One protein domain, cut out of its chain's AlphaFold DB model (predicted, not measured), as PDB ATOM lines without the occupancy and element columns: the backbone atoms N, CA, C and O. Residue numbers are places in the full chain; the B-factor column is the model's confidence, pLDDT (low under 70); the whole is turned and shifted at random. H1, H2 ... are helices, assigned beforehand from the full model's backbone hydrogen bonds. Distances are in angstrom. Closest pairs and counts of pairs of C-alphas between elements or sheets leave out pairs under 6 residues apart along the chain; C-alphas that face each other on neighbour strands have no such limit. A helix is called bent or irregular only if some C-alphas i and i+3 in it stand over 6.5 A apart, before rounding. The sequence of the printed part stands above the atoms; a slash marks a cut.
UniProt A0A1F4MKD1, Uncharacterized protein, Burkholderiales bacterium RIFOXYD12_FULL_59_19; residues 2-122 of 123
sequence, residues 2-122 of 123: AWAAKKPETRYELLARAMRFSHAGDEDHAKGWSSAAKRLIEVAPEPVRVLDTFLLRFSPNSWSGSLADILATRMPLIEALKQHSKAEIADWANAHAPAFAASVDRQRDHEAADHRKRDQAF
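AT A GLANCE: This is residues 2 to 122 of the 123 residues of an uncharacterized protein of Burkholderiales bacterium RIFOXYD12_FULL_59_19 (UniProt A0A1F4MKD1). One long bent helix, H7, makes most of the length: its first arm, H7a, packs on H4 in a small triangle of helices, H2, H3 and H4, and its second arm, H7b, runs on past the short helix H5, so that residues 113 to 122 stick out. H1 sits by H2 at the other end, and short H6 is near both arms. The printed part has 121 residues, with seven named helices in the order H1 to H7 and no named strand; its class is all helix, and its helix packing is mostly aligned. It is only just loose, close to compact, with a radius of gyration of the C-alphas of 16.4 A, and spans 60 by 25 by 23 A.

HOW THE PARTS SIT: H1, residues 2 to 5, touches H2, residues 8 to 18, closest at the C-alphas of Ala 4 and Arg 11, 4.7 A apart. H2 is irregular, with C-alphas 9 and 12 at 7.3 A. H2 and H3, residues 35 to 43, touch as a helical hairpin, opposite ways at a shallow tilt of 19 degrees; the closest C-alphas, of Tyr 12 and Leu 40, are 7.1 A apart. H4, residues 47 to 56, touches H2 the same way at a shallow tilt of 28 degrees, with the C-alphas of Glu 13 and Val 50 closest at 5.4 A. H3 and H4 touch only at the corner by their link, closest at the C-alphas of Ile 41 and Pro 47, 5.1 A apart. H7, residues 87 to 119, was assigned as one helix by its hydrogen bonds but is bent, with C-alphas 95 and 98 at 6.9 A; its arms H7a, residues 87 to 95, and H7b, residues 98 to 119, stand at a shallow tilt of 31 degrees. H7a touches H4 the same way at a shallow tilt of 29 degrees, closest at the C-alphas of Val 48 and Ile 89, 6.6 A apart. H5, residues 67 to 72, touches residues 101 to 108 of H7b, opposite ways at a shallow tilt of 31 degrees; the C-alphas of Ala 68 and Val 104 are closest at 5.1 A. H6, residues 75 to 79, is close to H7a but not clearly touching, with the C-alphas of Ile 78 and Ala 93 closest at 5.5 A. Every O i to N i+4 pair is within hydrogen-bond range in H3, H4, H5, H6, H7a and H7b, against 5 of 7 in H2; H1 is too short for such a pair, and its one O i to N i+3 pair is not within range.

IN THESE COORDINATES: H1 begins at C-alpha 2, (40.259, 1.303, 14.900). From first to last C-alpha, H2 measures 15.7 A, H3 12.3 A and H4 14.4 A. H7a begins at C-alpha 87, (19.406, 8.278, 4.834), and measures 11.9 A. H7b measures 32.0 A and ends at C-alpha 119, (23.370, -24.272, -30.864).

THE WHOLE: The C-alphas of Lys 6 and Phe 122, 60.2 A apart, are the two farthest apart. The body without residues 113 to 122, which stand free, spans 48 by 26 by 20 A. The printed part has no cut. The link from H2 to H3, 16 residues, is long. Mean pLDDT of the printed part is 92.0; residues 24 to 28 and residue 122 are under 70.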
ATOM      1  N   ALA A   2      39.360   0.300  14.296       86.38
ATOM      2  CA  ALA A   2      40.259   1.303  14.900       86.38
ATOM      3  C   ALA A   2      41.454   1.723  14.013       86.38
ATOM      4  O   ALA A   2      41.860   2.879  14.021       86.38
ATOM      5  N   TRP A   3      41.999   0.811  13.201       90.56
ATOM      6  CA  TRP A   3      43.052   1.144  12.233       90.56
ATOM      7  C   TRP A   3      42.582   2.088  11.114       90.56
ATOM      8  O   TRP A   3      43.339   2.978  10.719       90.56
ATOM      9  N   ALA A   4      41.351   1.917  10.622       85.38
ATOM     10  CA  ALA A   4      40.797   2.749   9.557       85.38
ATOM     11  C   ALA A   4      40.447   4.155  10.051       85.38
ATOM     12  O   ALA A   4      40.765   5.130   9.378       85.38
ATOM     13  N   ALA A   5      39.936   4.258  11.280       89.50
ATOM     14  CA  ALA A   5      39.644   5.530  11.937       89.50
ATOM     15  C   ALA A   5      40.870   6.457  12.082       89.50
ATOM     16  O   ALA A   5      40.708   7.660  12.223       89.50
ATOM     17  N   LYS A   6      42.101   5.927  12.016       91.25
ATOM     18  CA  LYS A   6      43.334   6.740  12.047       91.25
ATOM     19  C   LYS A   6      43.608   7.512  10.747       91.25
ATOM     20  O   LYS A   6      44.435   8.413  10.769       91.25
ATOM     21  N   LYS A   7      43.019   7.101   9.618       91.12
ATOM     22  CA  LYS A   7      43.158   7.778   8.318       91.12
ATOM     23  C   LYS A   7      41.874   7.578   7.491       91.12
ATOM     24  O   LYS A   7      41.875   6.791   6.531       91.12
ATOM     25  N   PRO A   8      40.754   8.162   7.956       88.56
ATOM     26  CA  PRO A   8      39.416   7.872   7.453       88.56
ATOM     27  C   PRO A   8      39.260   8.095   5.948       88.56
ATOM     28  O   PRO A   8      38.568   7.321   5.291       88.56
ATOM     29  N   GLU A   9      39.967   9.080   5.401       86.00
ATOM     30  CA  GLU A   9      39.906   9.505   4.003       86.00
ATOM     31  C   GLU A   9      40.363   8.437   2.998       86.00
ATOM     32  O   GLU A   9      40.101   8.562   1.809       86.00
ATOM     33  N   THR A  10      41.061   7.387   3.450       89.50
ATOM     34  CA  THR A  10      41.587   6.331   2.561       89.50
ATOM     35  C   THR A  10      41.364   4.920   3.092       89.50
ATOM     36  O   THR A  10      41.159   3.981   2.325       89.50
ATOM     37  N   ARG A  11      41.420   4.717   4.411       93.44
ATOM     38  CA  ARG A  11      41.520   3.358   4.961       93.44
ATOM     39  C   ARG A  11      40.210   2.585   4.978       93.44
ATOM     40  O   ARG A  11      40.252   1.357   4.988       93.44
ATOM     41  N   TYR A  12      39.067   3.265   4.976       93.81
ATOM     42  CA  TYR A  12      37.767   2.601   4.869       93.81
ATOM     43  C   TYR A  12      37.557   2.007   3.477       93.81
ATOM     44  O   TYR A  12      37.185   0.843   3.364       93.81
ATOM     45  N   GLU A  13      37.902   2.757   2.432       91.88
ATOM     46  CA  GLU A  13      37.879   2.271   1.052       91.88
ATOM     47  C   GLU A  13      38.856   1.099   0.856       91.88
ATOM     48  O   GLU A  13      38.489   0.056   0.320       91.88
ATOM     49  N   LEU A  14      40.084   1.200   1.385       93.06
ATOM     50  CA  LEU A  14      41.052   0.095   1.338       93.06
ATOM     51  C   LEU A  14      40.525  -1.178   2.017       93.06
ATOM     52  O   LEU A  14      40.699  -2.279   1.495       93.06
ATOM     53  N   LEU A  15      39.857  -1.035   3.164       95.06
ATOM     54  CA  LEU A  15      39.200  -2.157   3.827       95.06
ATOM     55  C   LEU A  15      38.081  -2.747   2.961       95.06
ATOM     56  O   LEU A  15      38.009  -3.969   2.838       95.06
ATOM     57  N   ALA A  16      37.259  -1.906   2.329       94.69
ATOM     58  CA  ALA A  16      36.193  -2.339   1.427       94.69
ATOM     59  C   ALA A  16      36.731  -3.120   0.216       94.69
ATOM     60  O   ALA A  16      36.091  -4.069  -0.231       94.69
ATOM     61  N   ARG A  17      37.930  -2.789  -0.279       93.31
ATOM     62  CA  ARG A  17      38.589  -3.521  -1.377       93.31
ATOM     63  C   ARG A  17      39.044  -4.923  -0.974       93.31
ATOM     64  O   ARG A  17      38.971  -5.840  -1.785       93.31
ATOM     65  N   ALA A  18      39.509  -5.090   0.263       90.88
ATOM     66  CA  ALA A  18      40.140  -6.328   0.717       90.88
ATOM     67  C   ALA A  18      39.180  -7.302   1.422       90.88
ATOM     68  O   ALA A  18      39.370  -8.514   1.353       90.88
ATOM     69  N   MET A  19      38.158  -6.807   2.128       90.62
ATOM     70  CA  MET A  19      37.307  -7.669   2.960       90.62
ATOM     71  C   MET A  19      36.227  -8.406   2.170       90.62
ATOM     72  O   MET A  19      35.817  -7.977   1.096       90.62
ATOM     73  N   ARG A  20      35.684  -9.494   2.717       90.56
ATOM     74  CA  ARG A  20      34.491 -10.136   2.145       90.56
ATOM     75  C   ARG A  20      33.248  -9.287   2.423       90.56
ATOM     76  O   ARG A  20      32.970  -8.970   3.582       90.56
ATOM     77  N   PHE A  21      32.497  -8.949   1.374       92.62
ATOM     78  CA  PHE A  21      31.207  -8.268   1.520       92.62
ATOM     79  C   PHE A  21      30.099  -9.231   1.975       92.62
ATOM     80  O   PHE A  21      29.234  -8.823   2.745       92.62
ATOM     81  N   SER A  22      30.168 -10.511   1.587       90.69
ATOM     82  CA  SER A  22      29.222 -11.575   1.954       90.69
ATOM     83  C   SER A  22      29.807 -12.593   2.945       90.69
ATOM     84  O   SER A  22      30.990 -12.529   3.309       90.69
ATOM     85  N   HIS A  23      28.973 -13.522   3.420       85.19
ATOM     86  CA  HIS A  23      29.370 -14.566   4.365       85.19
ATOM     87  C   HIS A  23      30.446 -15.518   3.795       85.19
ATOM     88  O   HIS A  23      30.753 -15.549   2.599       85.19
ATOM     89  N   ALA A  24      31.100 -16.272   4.684       63.31
ATOM     90  CA  ALA A  24      32.057 -17.307   4.294       63.31
ATOM     91  C   ALA A  24      31.326 -18.496   3.640       63.31
ATOM     92  O   ALA A  24      30.279 -18.902   4.132       63.31
ATOM     93  N   GLY A  25      31.876 -19.041   2.548       63.69
ATOM     94  CA  GLY A  25      31.242 -20.102   1.744       63.69
ATOM     95  C   GLY A  25      30.342 -19.607   0.603       63.69
ATOM     96  O   GLY A  25      29.862 -20.411  -0.185       63.69
ATOM     97  N   ASP A  26      30.158 -18.291   0.482       65.56
ATOM     98  CA  ASP A  26      29.433 -17.635  -0.612       65.56
ATOM     99  C   ASP A  26      30.402 -17.278  -1.757       65.56
ATOM    100  O   ASP A  26      30.668 -16.097  -1.985       65.56
ATOM    101  N   GLU A  27      31.034 -18.269  -2.396       61.97
ATOM    102  CA  GLU A  27      31.985 -18.003  -3.499       61.97
ATOM    103  C   GLU A  27      31.283 -17.316  -4.680       61.97
ATOM    104  O   GLU A  27      31.735 -16.262  -5.126       61.97
ATOM    105  N   ASP A  28      30.102 -17.816  -5.055       67.50
ATOM    106  CA  ASP A  28      29.321 -17.292  -6.182       67.50
ATOM    107  C   ASP A  28      27.925 -16.773  -5.796       67.50
ATOM    108  O   ASP A  28      27.322 -15.998  -6.538       67.50
ATOM    109  N   HIS A  29      27.417 -17.130  -4.611       76.50
ATOM    110  CA  HIS A  29      26.048 -16.813  -4.194       76.50
ATOM    111  C   HIS A  29      26.014 -16.085  -2.856       76.50
ATOM    112  O   HIS A  29      26.227 -16.698  -1.813       76.50
ATOM    113  N   ALA A  30      25.721 -14.785  -2.866       80.44
ATOM    114  CA  ALA A  30      25.667 -14.008  -1.632       80.44
ATOM    115  C   ALA A  30      24.417 -14.347  -0.798       80.44
ATOM    116  O   ALA A  30      23.292 -14.237  -1.275       80.44
ATOM    117  N   LYS A  31      24.606 -14.685   0.484       82.81
ATOM    118  CA  LYS A  31      23.517 -14.971   1.443       82.81
ATOM    119  C   LYS A  31      23.250 -13.835   2.432       82.81
ATOM    120  O   LYS A  31      22.535 -14.014   3.414       82.81
ATOM    121  N   GLY A  32      23.841 -12.667   2.198       90.19
ATOM    122  CA  GLY A  32      23.730 -11.499   3.071       90.19
ATOM    123  C   GLY A  32      25.076 -10.841   3.358       90.19
ATOM    124  O   GLY A  32      26.137 -11.403   3.084       90.19
ATOM    125  N   TRP A  33      25.027  -9.628   3.909       94.25
ATOM    126  CA  TRP A  33      26.225  -8.879   4.284       94.25
ATOM    127  C   TRP A  33      26.974  -9.548   5.438       94.25
ATOM    128  O   TRP A  33      26.389  -9.831   6.487       94.25
ATOM    129  N   SER A  34      28.293  -9.689   5.296       94.19
ATOM    130  CA  SER A  34      29.165 -10.137   6.382       94.19
ATOM    131  C   SER A  34      29.127  -9.157   7.560       94.19
ATOM    132  O   SER A  34      28.963  -7.947   7.381       94.19
ATOM    133  N   SER A  35      29.343  -9.647   8.785       93.19
ATOM    134  CA  SER A  35      29.395  -8.785   9.978       93.19
ATOM    135  C   SER A  35      30.470  -7.694   9.862       93.19
ATOM    136  O   SER A  35      30.274  -6.574  10.333       93.19
ATOM    137  N   ALA A  36      31.592  -8.000   9.199       93.81
ATOM    138  CA  ALA A  36      32.665  -7.042   8.954       93.81
ATOM    139  C   ALA A  36      32.244  -5.944   7.967       93.81
ATOM    140  O   ALA A  36      32.509  -4.771   8.231       93.81
ATOM    141  N   ALA A  37      31.553  -6.307   6.882       95.75
ATOM    142  CA  ALA A  37      31.064  -5.360   5.887       95.75
ATOM    143  C   ALA A  37      29.957  -4.461   6.449       95.75
ATOM    144  O   ALA A  37      30.058  -3.244   6.319       95.75
ATOM    145  N   LYS A  38      28.983  -5.025   7.184       95.75
ATOM    146  CA  LYS A  38      27.965  -4.237   7.909       95.75
ATOM    147  C   LYS A  38      28.619  -3.217   8.833       95.75
ATOM    148  O   LYS A  38      28.284  -2.040   8.804       95.75
ATOM    149  N   ARG A  39      29.605  -3.653   9.628       95.75
ATOM    150  CA  ARG A  39      30.326  -2.749  10.530       95.75
ATOM    151  C   ARG A  39      31.113  -1.682   9.769       95.75
ATOM    152  O   ARG A  39      31.237  -0.579  10.288       95.75
ATOM    153  N   LEU A  40      31.670  -2.002   8.599       96.12
ATOM    154  CA  LEU A  40      32.423  -1.046   7.791       96.12
ATOM    155  C   LEU A  40      31.506   0.056   7.260       96.12
ATOM    156  O   LEU A  40      31.831   1.222   7.442       96.12
ATOM    157  N   ILE A  41      30.369  -0.328   6.675       96.81
ATOM    158  CA  ILE A  41      29.323   0.586   6.198       96.81
ATOM    159  C   ILE A  41      28.836   1.468   7.356       96.81
ATOM    160  O   ILE A  41      28.748   2.682   7.224       96.81
ATOM    161  N   GLU A  42      28.611   0.877   8.532       96.12
ATOM    162  CA  GLU A  42      28.057   1.596   9.679       96.12
ATOM    163  C   GLU A  42      29.009   2.638  10.287       96.12
ATOM    164  O   GLU A  42      28.557   3.637  10.836       96.12
ATOM    165  N   VAL A  43      30.326   2.431  10.234       95.56
ATOM    166  CA  VAL A  43      31.295   3.329  10.899       95.56
ATOM    167  C   VAL A  43      32.163   4.129   9.937       95.56
ATOM    168  O   VAL A  43      33.076   4.826  10.387       95.56
ATOM    169  N   ALA A  44      31.938   3.987   8.633       94.88
ATOM    170  CA  ALA A  44      32.594   4.811   7.637       94.88
ATOM    171  C   ALA A  44      32.068   6.251   7.734       94.88
ATOM    172  O   ALA A  44      30.859   6.437   7.849       94.88
ATOM    173  N   PRO A  45      32.950   7.262   7.672       94.12
ATOM    174  CA  PRO A  45      32.518   8.654   7.571       94.12
ATOM    175  C   PRO A  45      31.891   8.964   6.207       94.12
ATOM    176  O   PRO A  45      31.108   9.891   6.102       94.12
ATOM    177  N   GLU A  46      32.226   8.168   5.188       95.44
ATOM    178  CA  GLU A  46      31.712   8.258   3.819       95.44
ATOM    179  C   GLU A  46      31.204   6.865   3.397       95.44
ATOM    180  O   GLU A  46      31.901   6.139   2.673       95.44
ATOM    181  N   PRO A  47      30.043   6.407   3.898       96.62
ATOM    182  CA  PRO A  47      29.565   5.048   3.639       96.62
ATOM    183  C   PRO A  47      29.258   4.803   2.162       96.62
ATOM    184  O   PRO A  47      29.459   3.689   1.685       96.62
ATOM    185  N   VAL A  48      28.872   5.842   1.417       97.75
ATOM    186  CA  VAL A  48      28.649   5.777  -0.034       97.75
ATOM    187  C   VAL A  48      29.896   5.275  -0.771       97.75
ATOM    188  O   VAL A  48      29.806   4.320  -1.533       97.75
ATOM    189  N   ARG A  49      31.093   5.793  -0.456       96.62
ATOM    190  CA  ARG A  49      32.351   5.337  -1.086       96.62
ATOM    191  C   ARG A  49      32.657   3.863  -0.812       96.62
ATOM    192  O   ARG A  49      33.198   3.153  -1.663       96.62
ATOM    193  N   VAL A  50      32.332   3.394   0.394       97.50
ATOM    194  CA  VAL A  50      32.472   1.980   0.768       97.50
ATOM    195  C   VAL A  50      31.498   1.118  -0.035       97.50
ATOM    196  O   VAL A  50      31.892   0.064  -0.536       97.50
ATOM    197  N   LEU A  51      30.253   1.568  -0.183       98.12
ATOM    198  CA  LEU A  51      29.218   0.870  -0.943       98.12
ATOM    199  C   LEU A  51      29.538   0.820  -2.440       98.12
ATOM    200  O   LEU A  51      29.451  -0.258  -3.021       98.12
ATOM    201  N   ASP A  52      30.019   1.914  -3.034       97.75
ATOM    202  CA  ASP A  52      30.491   1.943  -4.425       97.75
ATOM    203  C   ASP A  52      31.628   0.941  -4.644       97.75
ATOM    204  O   ASP A  52      31.638   0.172  -5.607       97.75
ATOM    205  N   THR A  53      32.564   0.873  -3.693       97.00
ATOM    206  CA  THR A  53      33.654  -0.107  -3.730       97.00
ATOM    207  C   THR A  53      33.132  -1.543  -3.670       97.00
ATOM    208  O   THR A  53      33.655  -2.420  -4.361       97.00
ATOM    209  N   PHE A  54      32.110  -1.816  -2.854       96.75
ATOM    210  CA  PHE A  54      31.483  -3.136  -2.822       96.75
ATOM    211  C   PHE A  54      30.713  -3.444  -4.105       96.75
ATOM    212  O   PHE A  54      30.850  -4.556  -4.609       96.75
ATOM    213  N   LEU A  55      29.988  -2.476  -4.667       96.69
ATOM    214  CA  LEU A  55      29.256  -2.632  -5.921       96.69
ATOM    215  C   LEU A  55      30.193  -2.981  -7.083       96.69
ATOM    216  O   LEU A  55      29.908  -3.907  -7.836       96.69
ATOM    217  N   LEU A  56      31.358  -2.333  -7.186       95.06
ATOM    218  CA  LEU A  56      32.381  -2.699  -8.177       95.06
ATOM    219  C   LEU A  56      32.848  -4.153  -8.022       95.06
ATOM    220  O   LEU A  56      33.121  -4.840  -9.003       95.06
ATOM    221  N   ARG A  57      32.905  -4.642  -6.782       93.94
ATOM    222  CA  ARG A  57      33.291  -6.020  -6.453       93.94
ATOM    223  C   ARG A  57      32.146  -7.019  -6.567       93.94
ATOM    224  O   ARG A  57      32.377  -8.212  -6.375       93.94
ATOM    225  N   PHE A  58      30.933  -6.568  -6.883       94.06
ATOM    226  CA  PHE A  58      29.851  -7.478  -7.228       94.06
ATOM    227  C   PHE A  58      30.094  -8.145  -8.570       94.06
ATOM    228  O   PHE A  58      29.487  -9.172  -8.796       94.06
ATOM    229  N   SER A  59      30.965  -7.647  -9.448       91.25
ATOM    230  CA  SER A  59      31.382  -8.437 -10.608       91.25
ATOM    231  C   SER A  59      32.609  -9.278 -10.241       91.25
ATOM    232  O   SER A  59      33.625  -8.709  -9.835       91.25
ATOM    233  N   PRO A  60      32.560 -10.616 -10.358       88.81
ATOM    234  CA  PRO A  60      33.741 -11.443 -10.175       88.81
ATOM    235  C   PRO A  60      34.727 -11.224 -11.334       88.81
ATOM    236  O   PRO A  60      34.327 -10.936 -12.459       88.81
ATOM    237  N   ASN A  61      36.023 -11.401 -11.067       87.94
ATOM    238  CA  ASN A  61      37.062 -11.355 -12.109       87.94
ATOM    239  C   ASN A  61      37.133 -12.651 -12.935       87.94
ATOM    240  O   ASN A  61      37.694 -12.664 -14.024       87.94
ATOM    241  N   SER A  62      36.614 -13.747 -12.386       86.12
ATOM    242  CA  SER A  62      36.527 -15.065 -13.009       86.12
ATOM    243  C   SER A  62      35.311 -15.763 -12.422       86.12
ATOM    244  O   SER A  62      35.102 -15.688 -11.212       86.12
ATOM    245  N   TRP A  63      34.525 -16.434 -13.255       90.00
ATOM    246  CA  TRP A  63      33.346 -17.182 -12.831       90.00
ATOM    247  C   TRP A  63      33.145 -18.411 -13.718       90.00
ATOM    248  O   TRP A  63      33.753 -18.537 -14.783       90.00
ATOM    249  N   SER A  64      32.276 -19.309 -13.270       85.69
ATOM    250  CA  SER A  64      31.769 -20.421 -14.068       85.69
ATOM    251  C   SER A  64      30.242 -20.365 -14.097       85.69
ATOM    252  O   SER A  64      29.627 -19.833 -13.175       85.69
ATOM    253  N   GLY A  65      29.622 -20.869 -15.164       90.25
ATOM    254  CA  GLY A  65      28.168 -20.789 -15.332       90.25
ATOM    255  C   GLY A  65      27.666 -19.386 -15.699       90.25
ATOM    256  O   GLY A  65      28.351 -18.640 -16.400       90.25
ATOM    257  N   SER A  66      26.447 -19.057 -15.261       93.31
ATOM    258  CA  SER A  66      25.764 -17.795 -15.579       93.31
ATOM    259  C   SER A  66      26.245 -16.657 -14.678       93.31
ATOM    260  O   SER A  66      26.046 -16.687 -13.463       93.31
ATOM    261  N   LEU A  67      26.824 -15.611 -15.270       94.44
ATOM    262  CA  LEU A  67      27.141 -14.381 -14.545       94.44
ATOM    263  C   LEU A  67      25.859 -13.686 -14.078       94.44
ATOM    264  O   LEU A  67      25.845 -13.122 -12.982       94.44
ATOM    265  N   ALA A  68      24.786 -13.745 -14.874       96.25
ATOM    266  CA  ALA A  68      23.495 -13.177 -14.496       96.25
ATOM    267  C   ALA A  68      22.972 -13.782 -13.185       96.25
ATOM    268  O   ALA A  68      22.569 -13.037 -12.293       96.25
ATOM    269  N   ASP A  69      23.039 -15.106 -13.023       94.62
ATOM    270  CA  ASP A  69      22.570 -15.770 -11.803       94.62
ATOM    271  C   ASP A  69      23.448 -15.443 -10.589       94.62
ATOM    272  O   ASP A  69      22.931 -15.174  -9.501       94.62
ATOM    273  N   ILE A  70      24.771 -15.373 -10.773       93.69
ATOM    274  CA  ILE A  70      25.703 -14.937  -9.725       93.69
ATOM    275  C   ILE A  70      25.364 -13.500  -9.288       93.69
ATOM    276  O   ILE A  70      25.206 -13.237  -8.092       93.69
ATOM    277  N   LEU A  71      25.200 -12.564 -10.230       94.94
ATOM    278  CA  LEU A  71      24.843 -11.171  -9.932       94.94
ATOM    279  C   LEU A  71      23.457 -11.050  -9.283       94.94
ATOM    280  O   LEU A  71      23.306 -10.288  -8.328       94.94
ATOM    281  N   ALA A  72      22.471 -11.831  -9.730       95.38
ATOM    282  CA  ALA A  72      21.127 -11.842  -9.157       95.38
ATOM    283  C   ALA A  72      21.148 -12.166  -7.655       95.38
ATOM    284  O   ALA A  72      20.415 -11.549  -6.879       95.38
ATOM    285  N   THR A  73      22.049 -13.047  -7.206       93.56
ATOM    286  CA  THR A  73      22.196 -13.356  -5.770       93.56
ATOM    287  C   THR A  73      22.707 -12.188  -4.931       93.56
ATOM    288  O   THR A  73      22.553 -12.191  -3.712       93.56
ATOM    289  N   ARG A  74      23.311 -11.174  -5.559       94.94
ATOM    290  CA  ARG A  74      23.828  -9.980  -4.880       94.94
ATOM    291  C   ARG A  74      22.770  -8.882  -4.757       94.94
ATOM    292  O   ARG A  74      22.930  -7.999  -3.922       94.94
ATOM    293  N   MET A  75      21.660  -8.962  -5.498       96.12
ATOM    294  CA  MET A  75      20.561  -7.992  -5.407       96.12
ATOM    295  C   MET A  75      19.996  -7.842  -3.978       96.12
ATOM    296  O   MET A  75      19.873  -6.704  -3.518       96.12
ATOM    297  N   PRO A  76      19.744  -8.926  -3.210       95.25
ATOM    298  CA  PRO A  76      19.291  -8.813  -1.822       95.25
ATOM    299  C   PRO A  76      20.219  -7.991  -0.916       95.25
ATOM    300  O   PRO A  76      19.759  -7.434   0.078       95.25
ATOM    301  N   LEU A  77      21.516  -7.885  -1.244       96.38
ATOM    302  CA  LEU A  77      22.444  -7.028  -0.503       96.38
ATOM    303  C   LEU A  77      22.092  -5.546  -0.663       96.38
ATOM    304  O   LEU A  77      22.142  -4.813   0.322       96.38
ATOM    305  N   ILE A  78      21.728  -5.112  -1.873       97.94
ATOM    306  CA  ILE A  78      21.318  -3.727  -2.146       97.94
ATOM    307  C   ILE A  78      19.931  -3.478  -1.552       97.94
ATOM    308  O   ILE A  78      19.733  -2.494  -0.846       97.94
ATOM    309  N   GLU A  79      18.986  -4.398  -1.757       97.62
ATOM    310  CA  GLU A  79      17.617  -4.273  -1.239       97.62
ATOM    311  C   GLU A  79      17.576  -4.129   0.289       97.62
ATOM    312  O   GLU A  79      16.859  -3.278   0.814       97.62
ATOM    313  N   ALA A  80      18.413  -4.881   1.012       96.50
ATOM    314  CA  ALA A  80      18.511  -4.781   2.469       96.50
ATOM    315  C   ALA A  80      18.942  -3.385   2.964       96.50
ATOM    316  O   ALA A  80      18.659  -3.027   4.106       96.50
ATOM    317  N   LEU A  81      19.625  -2.595   2.129       98.12
ATOM    318  CA  LEU A  81      20.088  -1.253   2.484       98.12
ATOM    319  C   LEU A  81      19.016  -0.174   2.280       98.12
ATOM    320  O   LEU A  81      19.125   0.887   2.887       98.12
ATOM    321  N   LYS A  82      17.943  -0.432   1.519       98.31
ATOM    322  CA  LYS A  82      16.850   0.545   1.327       98.31
ATOM    323  C   LYS A  82      16.125   0.907   2.624       98.31
ATOM    324  O   LYS A  82      15.549   1.982   2.725       98.31
ATOM    325  N   GLN A  83      16.152   0.010   3.610       96.31
ATOM    326  CA  GLN A  83      15.535   0.194   4.929       96.31
ATOM    327  C   GLN A  83      16.547   0.639   5.999       96.31
ATOM    328  O   GLN A  83      16.274   0.542   7.196       96.31
ATOM    329  N   HIS A  84      17.742   1.075   5.594       97.88
ATOM    330  CA  HIS A  84      18.779   1.476   6.535       97.88
ATOM    331  C   HIS A  84      18.392   2.761   7.283       97.88
ATOM    332  O   HIS A  84      17.795   3.671   6.716       97.88
ATOM    333  N   SER A  85      18.771   2.861   8.559       97.19
ATOM    334  CA  SER A  85      18.431   4.013   9.412       97.19
ATOM    335  C   SER A  85      19.107   5.318   8.977       97.19
ATOM    336  O   SER A  85      18.585   6.402   9.225       97.19
ATOM    337  N   LYS A  86      20.274   5.223   8.335       97.69
ATOM    338  CA  LYS A  86      20.987   6.366   7.749       97.69
ATOM    339  C   LYS A  86      20.491   6.641   6.333       97.69
ATOM    340  O   LYS A  86      20.662   5.788   5.460       97.69
ATOM    341  N   ALA A  87      19.968   7.847   6.115       97.88
ATOM    342  CA  ALA A  87      19.406   8.278   4.834       97.88
ATOM    343  C   ALA A  87      20.390   8.103   3.668       97.88
ATOM    344  O   ALA A  87      20.038   7.481   2.680       97.88
ATOM    345  N   GLU A  88      21.654   8.504   3.828       98.12
ATOM    346  CA  GLU A  88      22.686   8.372   2.785       98.12
ATOM    347  C   GLU A  88      22.879   6.930   2.265       98.12
ATOM    348  O   GLU A  88      23.167   6.721   1.089       98.12
ATOM    349  N   ILE A  89      22.682   5.919   3.122       98.56
ATOM    350  CA  ILE A  89      22.782   4.500   2.747       98.56
ATOM    351  C   ILE A  89      21.499   4.041   2.048       98.56
ATOM    352  O   ILE A  89      21.564   3.331   1.042       98.56
ATOM    353  N   ALA A  90      20.339   4.444   2.570       98.62
ATOM    354  CA  ALA A  90      19.051   4.126   1.965       98.62
ATOM    355  C   ALA A  90      18.909   4.769   0.577       98.62
ATOM    356  O   ALA A  90      18.515   4.097  -0.377       98.62
ATOM    357  N   ASP A  91      19.301   6.032   0.435       98.62
ATOM    358  CA  ASP A  91      19.292   6.782  -0.820       98.62
ATOM    359  C   ASP A  91      20.228   6.145  -1.847       98.62
ATOM    360  O   ASP A  91      19.830   5.929  -2.994       98.62
ATOM    361  N   TRP A  92      21.436   5.749  -1.426       98.69
ATOM    362  CA  TRP A  92      22.354   4.999  -2.280       98.69
ATOM    363  C   TRP A  92      21.708   3.712  -2.808       98.69
ATOM    364  O   TRP A  92      21.754   3.445  -4.011       98.69
ATOM    365  N   ALA A  93      21.059   2.937  -1.939       98.56
ATOM    366  CA  ALA A  93      20.422   1.680  -2.320       98.56
ATOM    367  C   ALA A  93      19.242   1.887  -3.280       98.56
ATOM    368  O   ALA A  93      19.102   1.154  -4.260       98.56
ATOM    369  N   ASN A  94      18.417   2.904  -3.030       98.56
ATOM    370  CA  ASN A  94      17.300   3.266  -3.900       98.56
ATOM    371  C   ASN A  94      17.774   3.737  -5.282       98.56
ATOM    372  O   ASN A  94      17.153   3.388  -6.284       98.56
ATOM    373  N   ALA A  95      18.892   4.466  -5.349       98.38
ATOM    374  CA  ALA A  95      19.476   4.918  -6.609       98.38
ATOM    375  C   ALA A  95      20.116   3.775  -7.421       98.38
ATOM    376  O   ALA A  95      20.006   3.755  -8.647       98.38
ATOM    377  N   HIS A  96      20.769   2.810  -6.762       98.44
ATOM    378  CA  HIS A  96      21.559   1.779  -7.446       98.44
ATOM    379  C   HIS A  96      20.795   0.484  -7.735       98.44
ATOM    380  O   HIS A  96      21.125  -0.196  -8.707       98.44
ATOM    381  N   ALA A  97      19.769   0.134  -6.951       98.19
ATOM    382  CA  ALA A  97      19.017  -1.105  -7.165       98.19
ATOM    383  C   ALA A  97      18.415  -1.222  -8.582       98.19
ATOM    384  O   ALA A  97      18.617  -2.267  -9.206       98.19
ATOM    385  N   PRO A  98      17.767  -0.187  -9.163       98.38
ATOM    386  CA  PRO A  98      17.224  -0.289 -10.521       98.38
ATOM    387  C   PRO A  98      18.313  -0.494 -11.582       98.38
ATOM    388  O   PRO A  98      18.162  -1.318 -12.482       98.38
ATOM    389  N   ALA A  99      19.439   0.216 -11.458       97.69
ATOM    390  CA  ALA A  99      20.561   0.089 -12.385       97.69
ATOM    391  C   ALA A  99      21.220  -1.296 -12.296       97.69
ATOM    392  O   ALA A  99      21.579  -1.884 -13.319       97.69
ATOM    393  N   PHE A 100      21.343  -1.837 -11.081       98.12
ATOM    394  CA  PHE A 100      21.873  -3.175 -10.862       98.12
ATOM    395  C   PHE A 100      20.926  -4.243 -11.428       98.12
ATOM    396  O   PHE A 100      21.389  -5.124 -12.148       98.12
ATOM    397  N   ALA A 101      19.609  -4.117 -11.222       98.12
ATOM    398  CA  ALA A 101      18.602  -5.015 -11.804       98.12
ATOM    399  C   ALA A 101      18.702  -5.048 -13.334       98.12
ATOM    400  O   ALA A 101      18.884  -6.106 -13.930       98.12
ATOM    401  N   ALA A 102      18.730  -3.871 -13.961       98.19
ATOM    402  CA  ALA A 102      18.882  -3.752 -15.406       98.19
ATOM    403  C   ALA A 102      20.226  -4.305 -15.922       98.19
ATOM    404  O   ALA A 102      20.342  -4.676 -17.090       98.19
ATOM    405  N   SER A 103      21.280  -4.337 -15.099       97.38
ATOM    406  CA  SER A 103      22.543  -4.989 -15.472       97.38
ATOM    407  C   SER A 103      22.437  -6.516 -15.461       97.38
ATOM    408  O   SER A 103      22.968  -7.157 -16.367       97.38
ATOM    409  N   VAL A 104      21.703  -7.082 -14.498       97.62
ATOM    410  CA  VAL A 104      21.431  -8.524 -14.409       97.62
ATOM    411  C   VAL A 104      20.614  -8.983 -15.614       97.62
ATOM    412  O   VAL A 104      20.994  -9.951 -16.268       97.62
ATOM    413  N   ASP A 105      19.544  -8.260 -15.952       98.12
ATOM    414  CA  ASP A 105      18.676  -8.615 -17.080       98.12
ATOM    415  C   ASP A 105      19.433  -8.562 -18.415       98.12
ATOM    416  O   ASP A 105      19.401  -9.518 -19.187       98.12
ATOM    417  N   ARG A 106      20.223  -7.502 -18.646       97.69
ATOM    418  CA  ARG A 106      21.078  -7.403 -19.842       97.69
ATOM    419  C   ARG A 106      22.073  -8.554 -19.951       97.69
ATOM    420  O   ARG A 106      22.307  -9.053 -21.051       97.69
ATOM    421  N   GLN A 107      22.669  -8.968 -18.833       97.38
ATOM    422  CA  GLN A 107      23.594 -10.099 -18.820       97.38
ATOM    423  C   GLN A 107      22.873 -11.408 -19.162       97.38
ATOM    424  O   GLN A 107      23.398 -12.216 -19.926       97.38
ATOM    425  N   ARG A 108      21.651 -11.598 -18.656       97.31
ATOM    426  CA  ARG A 108      20.831 -12.776 -18.954       97.31
ATOM    427  C   ARG A 108      20.449 -12.843 -20.434       97.31
ATOM    428  O   ARG A 108      20.563 -13.904 -21.046       97.31
ATOM    429  N   ASP A 109      20.064 -11.716 -21.026       97.50
ATOM    430  CA  ASP A 109      19.760 -11.625 -22.460       97.50
ATOM    431  C   ASP A 109      20.983 -11.944 -23.326       97.50
ATOM    432  O   ASP A 109      20.875 -12.656 -24.331       97.50
ATOM    433  N   HIS A 110      22.156 -11.449 -22.921       95.38
ATOM    434  CA  HIS A 110      23.419 -11.720 -23.597       95.38
ATOM    435  C   HIS A 110      23.772 -13.215 -23.568       95.38
ATOM    436  O   HIS A 110      24.024 -13.803 -24.621       95.38
ATOM    437  N   GLU A 111      23.700 -13.849 -22.396       95.94
ATOM    438  CA  GLU A 111      23.952 -15.286 -22.232       95.94
ATOM    439  C   GLU A 111      22.977 -16.142 -23.054       95.94
ATOM    440  O   GLU A 111      23.390 -17.099 -23.714       95.94
ATOM    441  N   ALA A 112      21.693 -15.771 -23.086       94.19
ATOM    442  CA  ALA A 112      20.685 -16.462 -23.885       94.19
ATOM    443  C   ALA A 112      20.937 -16.316 -25.396       94.19
ATOM    444  O   ALA A 112      20.735 -17.264 -26.159       94.19
ATOM    445  N   ALA A 113      21.382 -15.139 -25.849       94.44
ATOM    446  CA  ALA A 113      21.740 -14.917 -27.246       94.44
ATOM    447  C   ALA A 113      22.962 -15.745 -27.667       94.44
ATOM    448  O   ALA A 113      22.959 -16.326 -28.753       94.44
ATOM    449  N   ASP A 114      23.975 -15.840 -26.811       90.56
ATOM    450  CA  ASP A 114      25.191 -16.601 -27.099       90.56
ATOM    451  C   ASP A 114      24.972 -18.116 -27.030       90.56
ATOM    452  O   ASP A 114      25.579 -18.861 -27.802       90.56
ATOM    453  N   HIS A 115      24.064 -18.593 -26.173       88.31
ATOM    454  CA  HIS A 115      23.617 -19.987 -26.206       88.31
ATOM    455  C   HIS A 115      22.975 -20.332 -27.556       88.31
ATOM    456  O   HIS A 115      23.422 -21.261 -28.220       88.31
ATOM    457  N   ARG A 116      22.013 -19.518 -28.019       86.50
ATOM    458  CA  ARG A 116      21.331 -19.735 -29.310       86.50
ATOM    459  C   ARG A 116      22.289 -19.740 -30.502       86.50
ATOM    460  O   ARG A 116      22.151 -20.580 -31.383       86.50
ATOM    461  N   LYS A 117      23.259 -18.819 -30.538       87.19
ATOM    462  CA  LYS A 117      24.267 -18.767 -31.616       87.19
ATOM    463  C   LYS A 117      25.131 -20.023 -31.666       87.19
ATOM    464  O   LYS A 117      25.500 -20.449 -32.753       87.19
ATOM    465  N   ARG A 118      25.489 -20.578 -30.503       79.81
ATOM    466  CA  ARG A 118      26.283 -21.807 -30.434       79.81
ATOM    467  C   ARG A 118      25.468 -22.996 -30.914       79.81
ATOM    468  O   ARG A 118      25.963 -23.702 -31.777       79.81
ATOM    469  N   ASP A 119      24.233 -23.156 -30.448       80.38
ATOM    470  CA  ASP A 119      23.370 -24.272 -30.864       80.38
ATOM    471  C   ASP A 119      23.168 -24.306 -32.389       80.38
ATOM    472  O   ASP A 119      23.291 -25.360 -33.000       80.38
ATOM    473  N   GLN A 120      22.969 -23.144 -33.021       74.38
ATOM    474  CA  GLN A 120      22.811 -23.026 -34.479       74.38
ATOM    475  C   GLN A 120      24.091 -23.288 -35.287       74.38
ATOM    476  O   GLN A 120      24.012 -23.472 -36.494       74.38
ATOM    477  N   ALA A 121      25.272 -23.257 -34.664       73.75
ATOM    478  CA  ALA A 121      26.542 -23.525 -35.344       73.75
ATOM    479  C   ALA A 121      26.911 -25.021 -35.365       73.75
ATOM    480  O   ALA A 121      27.896 -25.390 -36.005       73.75
ATOM    481  N   PHE A 122      26.163 -25.862 -34.642       65.94
ATOM    482  CA  PHE A 122      26.375 -27.310 -34.562       65.94
ATOM    483  C   PHE A 122      25.322 -28.133 -35.336       65.94
ATOM    484  O   PHE A 122      25.427 -29.360 -35.338       65.94
TER     485      PHE A 122